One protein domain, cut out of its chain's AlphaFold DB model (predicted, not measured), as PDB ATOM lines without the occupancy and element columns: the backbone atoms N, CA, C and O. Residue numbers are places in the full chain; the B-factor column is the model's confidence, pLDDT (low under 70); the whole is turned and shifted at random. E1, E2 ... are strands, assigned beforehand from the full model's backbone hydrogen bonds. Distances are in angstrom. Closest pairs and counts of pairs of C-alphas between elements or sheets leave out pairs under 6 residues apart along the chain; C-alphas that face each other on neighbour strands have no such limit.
ATOM      1  N   LEU A 102      87.044  66.291  70.490       56.34
ATOM      2  CA  LEU A 102      86.058  65.749  71.443       56.34
ATOM      3  C   LEU A 102      84.605  66.139  71.099       56.34
ATOM      4  O   LEU A 102      83.691  65.366  71.363       56.34
ATOM      5  N   GLY A 103      84.403  67.293  70.446       57.31
ATOM      6  CA  GLY A 103      83.093  67.744  69.967       57.31
ATOM      7  C   GLY A 103      82.536  66.980  68.757       57.31
ATOM      8  O   GLY A 103      81.324  66.861  68.638       57.31
ATOM      9  N   LYS A 104      83.385  66.412  67.886       62.44
ATOM     10  CA  LYS A 104      82.934  65.634  66.709       62.44
ATOM     11  C   LYS A 104      82.396  64.254  67.103       62.44
ATOM     12  O   LYS A 104      81.518  63.730  66.435       62.44
ATOM     13  N   TYR A 105      82.930  63.688  68.180       62.66
ATOM     14  CA  TYR A 105      82.666  62.317  68.614       62.66
ATOM     15  C   TYR A 105      81.825  62.249  69.900       62.66
ATOM     16  O   TYR A 105      81.855  61.231  70.571       62.66
ATOM     17  N   ARG A 106      81.122  63.336  70.270       67.38
ATOM     18  CA  ARG A 106      80.267  63.428  71.477       67.38
ATOM     19  C   ARG A 106      80.864  62.700  72.687       67.38
ATOM     20  O   ARG A 106      80.267  61.816  73.280       67.38
ATOM     21  N   MET A 107      82.092  63.057  73.034       75.19
ATOM     22  CA  MET A 107      82.808  62.375  74.106       75.19
ATOM     23  C   MET A 107      82.300  62.860  75.469       75.19
ATOM     24  O   MET A 107      82.278  64.069  75.716       75.19
ATOM     25  N   ARG A 108      81.958  61.943  76.379       78.31
ATOM     26  CA  ARG A 108      81.598  62.252  77.775       78.31
ATOM     27  C   ARG A 108      82.652  61.704  78.732       78.31
ATOM     28  O   ARG A 108      83.191  60.619  78.520       78.31
ATOM     29  N   ARG A 109      82.950  62.463  79.792       82.44
ATOM     30  CA  ARG A 109      83.808  61.996  80.887       82.44
ATOM     31  C   ARG A 109      83.059  60.930  81.684       82.44
ATOM     32  O   ARG A 109      81.950  61.197  82.143       82.44
ATOM     33  N   VAL A 110      83.685  59.777  81.862       81.69
ATOM     34  CA  VAL A 110      83.119  58.611  82.551       81.69
ATOM     35  C   VAL A 110      84.043  58.151  83.671       81.69
ATOM     36  O   VAL A 110      85.197  58.583  83.751       81.69
ATOM     37  N   ASN A 111      83.542  57.283  84.542       79.69
ATOM     38  CA  ASN A 111      84.376  56.576  85.509       79.69
ATOM     39  C   ASN A 111      85.070  55.373  84.844       79.69
ATOM     40  O   ASN A 111      84.605  54.859  83.831       79.69
ATOM     41  N   CYS A 112      86.182  54.908  85.426       71.25
ATOM     42  CA  CYS A 112      86.964  53.768  84.917       71.25
ATOM     43  C   CYS A 112      86.148  52.464  84.792       71.25
ATOM     44  O   CYS A 112      86.514  51.575  84.035       71.25
ATOM     45  N   THR A 113      85.068  52.343  85.563       65.44
ATOM     46  CA  THR A 113      84.195  51.164  85.628       65.44
ATOM     47  C   THR A 113      83.139  51.123  84.524       65.44
ATOM     48  O   THR A 113      82.518  50.086  84.308       65.44
ATOM     49  N   GLU A 114      82.918  52.233  83.819       61.91
ATOM     50  CA  GLU A 114      82.025  52.297  82.659       61.91
ATOM     51  C   GLU A 114      82.785  51.846  81.395       61.91
ATOM     52  O   GLU A 114      84.004  51.693  81.439       61.91
ATOM     53  N   LYS A 115      82.100  51.612  80.260       66.88
ATOM     54  CA  LYS A 115      82.721  51.253  78.959       66.88
ATOM     55  C   LYS A 115      83.584  52.408  78.408       66.88
ATOM     56  O   LYS A 115      83.268  53.013  77.385       66.88
ATOM     57  N   ALA A 116      84.656  52.750  79.110       68.31
ATOM     58  CA  ALA A 116      85.575  53.816  78.776       68.31
ATOM     59  C   ALA A 116      86.399  53.395  77.560       68.31
ATOM     60  O   ALA A 116      87.119  52.401  77.586       68.31
ATOM     61  N   SER A 117      86.292  54.164  76.481       68.69
ATOM     62  CA  SER A 117      87.002  53.879  75.235       68.69
ATOM     63  C   SER A 117      88.373  54.556  75.176       68.69
ATOM     64  O   SER A 117      89.227  54.129  74.405       68.69
ATOM     65  N   ILE A 118      88.584  55.649  75.926       77.81
ATOM     66  CA  ILE A 118      89.784  56.492  75.813       77.81
ATOM     67  C   ILE A 118      90.247  56.997  77.189       77.81
ATOM     68  O   ILE A 118      89.480  57.613  77.931       77.81
ATOM     69  N   LEU A 119      91.538  56.817  77.489       84.12
ATOM     70  CA  LEU A 119      92.228  57.445  78.618       84.12
ATOM     71  C   LEU A 119      92.932  58.727  78.159       84.12
ATOM     72  O   LEU A 119      93.768  58.700  77.255       84.12
ATOM     73  N   LYS A 120      92.622  59.857  78.795       82.56
ATOM     74  CA  LYS A 120      93.290  61.141  78.561       82.56
ATOM     75  C   LYS A 120      94.200  61.477  79.740       82.56
ATOM     76  O   LYS A 120      93.711  61.774  80.828       82.56
ATOM     77  N   CYS A 121      95.507  61.500  79.493       84.88
ATOM     78  CA  CYS A 121      96.520  61.904  80.469       84.88
ATOM     79  C   CYS A 121      96.979  63.337  80.177       84.88
ATOM     80  O   CYS A 121      97.262  63.676  79.027       84.88
ATOM     81  N   PHE A 122      97.047  64.193  81.193       82.00
ATOM     82  CA  PHE A 122      97.578  65.550  81.053       82.00
ATOM     83  C   PHE A 122      98.078  66.097  82.390       82.00
ATOM     84  O   PHE A 122      97.626  65.695  83.460       82.00
ATOM     85  N   ASN A 123      98.993  67.060  82.319       82.81
ATOM     86  CA  ASN A 123      99.485  67.770  83.493       82.81
ATOM     87  C   ASN A 123      98.620  69.010  83.728       82.81
ATOM     88  O   ASN A 123      98.410  69.803  82.808       82.81
ATOM     89  N   ARG A 124      98.127  69.196  84.953       80.19
ATOM     90  CA  ARG A 124      97.471  70.439  85.389       80.19
ATOM     91  C   ARG A 124      98.295  71.098  86.487       80.19
ATOM     92  O   ARG A 124      98.998  70.411  87.222       80.19
ATOM     93  N   ARG A 125      98.214  72.425  86.620       76.88
ATOM     94  CA  ARG A 125      98.820  73.121  87.767       76.88
ATOM     95  C   ARG A 125      98.077  72.695  89.035       76.88
ATOM     96  O   ARG A 125      96.893  72.990  89.170       76.88
ATOM     97  N   GLY A 126      98.746  71.953  89.912       68.12
ATOM     98  CA  GLY A 126      98.187  71.437  91.157       68.12
ATOM     99  C   GLY A 126      98.613  72.286  92.344       68.12
ATOM    100  O   GLY A 126      99.413  71.849  93.164       68.12
ATOM    101  N   GLY A 127      98.079  73.507  92.422       68.38
ATOM    102  CA  GLY A 127      98.302  74.400  93.561       68.38
ATOM    103  C   GLY A 127      99.782  74.679  93.854       68.38
ATOM    104  O   GLY A 127     100.612  74.725  92.947       68.38
ATOM    105  N   THR A 128     100.107  74.873  95.133       67.56
ATOM    106  CA  THR A 128     101.439  75.275  95.624       67.56
ATOM    107  C   THR A 128     102.543  74.232  95.408       67.56
ATOM    108  O   THR A 128     103.712  74.570  95.540       67.56
ATOM    109  N   HIS A 129     102.203  72.987  95.053       58.28
ATOM    110  CA  HIS A 129     103.134  71.849  95.030       58.28
ATOM    111  C   HIS A 129     103.528  71.394  93.606       58.28
ATOM    112  O   HIS A 129     104.136  70.341  93.433       58.28
ATOM    113  N   GLY A 130     103.225  72.189  92.571       72.94
ATOM    114  CA  GLY A 130     103.707  71.958  91.201       72.94
ATOM    115  C   GLY A 130     102.717  71.259  90.258       72.94
ATOM    116  O   GLY A 130     101.502  71.257  90.462       72.94
ATOM    117  N   LEU A 131     103.223  70.751  89.128       77.75
ATOM    118  CA  LEU A 131     102.410  70.098  88.094       77.75
ATOM    119  C   LEU A 131     101.924  68.727  88.581       77.75
ATOM    120  O   LEU A 131     102.728  67.847  88.861       77.75
ATOM    121  N   VAL A 132     100.606  68.524  88.613       79.75
ATOM    122  CA  VAL A 132      99.988  67.244  88.977       79.75
ATOM    123  C   VAL A 132      99.582  66.502  87.713       79.75
ATOM    124  O   VAL A 132      98.777  66.994  86.910       79.75
ATOM    125  N   HIS A 133     100.120  65.295  87.552       82.94
ATOM    126  CA  HIS A 133      99.728  64.395  86.478       82.94
ATOM    127  C   HIS A 133      98.321  63.855  86.744       82.94
ATOM    128  O   HIS A 133      98.047  63.284  87.797       82.94
ATOM    129  N   THR A 134      97.397  64.095  85.818       82.19
ATOM    130  CA  THR A 134      95.980  63.758  85.978       82.19
ATOM    131  C   THR A 134      95.514  62.868  84.839       82.19
ATOM    132  O   THR A 134      95.861  63.075  83.675       82.19
ATOM    133  N   HIS A 135      94.668  61.907  85.194       84.94
ATOM    134  CA  HIS A 135      94.060  60.955  84.282       84.94
ATOM    135  C   HIS A 135      92.547  61.171  84.249       84.94
ATOM    136  O   HIS A 135      91.917  61.359  85.291       84.94
ATOM    137  N   GLN A 136      91.958  61.163  83.057       87.00
ATOM    138  CA  GLN A 136      90.511  61.229  82.866       87.00
ATOM    139  C   GLN A 136      90.069  60.174  81.860       87.00
ATOM    140  O   GLN A 136      90.612  60.109  80.757       87.00
ATOM    141  N   TRP A 137      89.051  59.400  82.221       84.94
ATOM    142  CA  TRP A 137      88.424  58.427  81.335       84.94
ATOM    143  C   TRP A 137      87.297  59.075  80.533       84.94
ATOM    144  O   TRP A 137      86.538  59.900  81.049       84.94
ATOM    145  N   TRP A 138      87.206  58.717  79.256       83.00
ATOM    146  CA  TRP A 138      86.192  59.212  78.336       83.00
ATOM    147  C   TRP A 138      85.578  58.066  77.535       83.00
ATOM    148  O   TRP A 138      86.273  57.128  77.135       83.00
ATOM    149  N   ALA A 139      84.282  58.183  77.265       80.81
ATOM    150  CA  ALA A 139      83.532  57.289  76.396       80.81
ATOM    151  C   ALA A 139      82.880  58.073  75.250       80.81
ATOM    152  O   ALA A 139      82.556  59.257  75.399       80.81
ATOM    153  N   LEU A 140      82.703  57.394  74.118       76.19
ATOM    154  CA  LEU A 140      81.825  57.827  73.030       76.19
ATOM    155  C   LEU A 140      80.367  57.751  73.508       76.19
ATOM    156  O   LEU A 140      79.983  56.741  74.101       76.19
ATOM    157  N   VAL A 141      79.583  58.804  73.255       68.56
ATOM    158  CA  VAL A 141      78.125  58.837  73.478       68.56
ATOM    159  C   VAL A 141      77.392  58.716  72.154       68.56
ATOM    160  O   VAL A 141      77.743  59.477  71.221       68.56
TER     161      VAL A 141
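Overview. This is residues 102 to 141 of the 141 residues of an uncharacterized protein of Puccinia triticina (isolate 1-1 / race 1 (BBBD)) (UniProt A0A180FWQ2). A long, twisted hairpin of two strands, E2 and E3, makes the length of this domain, and a short third strand, E1, pairs with the end of E3 that is far from the hairpin's turn. At that end the chain spreads to both sides, with residues 102 to 106 before E1 on one side and the loop of residues 111 to 117 between E1 and E2 on the other, while the turn of residues 126 to 130 makes the opposite tip. The printed part has 40 residues with no named helix and three named strands, E1, E2 and E3 along the chain; they form one antiparallel sheet in the order E1, E3, E2, and the class is all strand. The whole is loose, with a radius of gyration of the C-alphas of 12.3 A, and flat in outline, spanning 36 by 23 by 11 A.

Along the chain. Begin with E3, the longest strand, residues 131 to 140: find C-alpha 131 at (102.410, 70.098, 88.094) and go 28.3 A to C-alpha 140 at (81.825, 57.827, 73.030). Next look at E2, residues 118 to 125, which measures 22.4 A from first to last C-alpha. Then find E1, residues 107 to 110, which starts with C-alpha 107 at (82.808, 62.375, 74.106) and measures 9.3 A.

Arrangement. E3 is the inner strand of the sheet, and E1 and E2 are its edge strands. E2 and E3 are a hairpin of antiparallel neighbours, with 152 degrees between their directions. Look along it for C-alphas that face each other: those of Leu 131 and Arg 125 are 4.7 A apart near the turn, and those of Trp 138 and Ile 118 are 5.2 A apart at the other end. N 120 and O 136, at 2.8 A, and N 132 and O 124, also at 2.8 A, are within hydrogen-bond range. E1 and E3 are antiparallel neighbours too, with 115 degrees between their directions. Here the C-alphas of Arg 109 and Trp 138 face each other at 4.5 A, and N 108 and O 139, at 2.9 A, are within hydrogen-bond range. E1 and E2 are apart. The sheet is strongly twisted, its C-alphas lying up to 4.9 A off its best plane.

Size, cuts and confidence. The two C-alphas farthest apart are those of Thr 128 and Val 141, at 36.1 A. The printed part has no cut and ends at residue 141, the chain's last residue. The link from E2 to E3, with 5 residues, is tight, and the link from E1 to E2, with 7, is short. The mean pLDDT of the printed part is 74.5; look for values under 70 at residues 102 to 106, 113 to 117, 126 to 129 and 141.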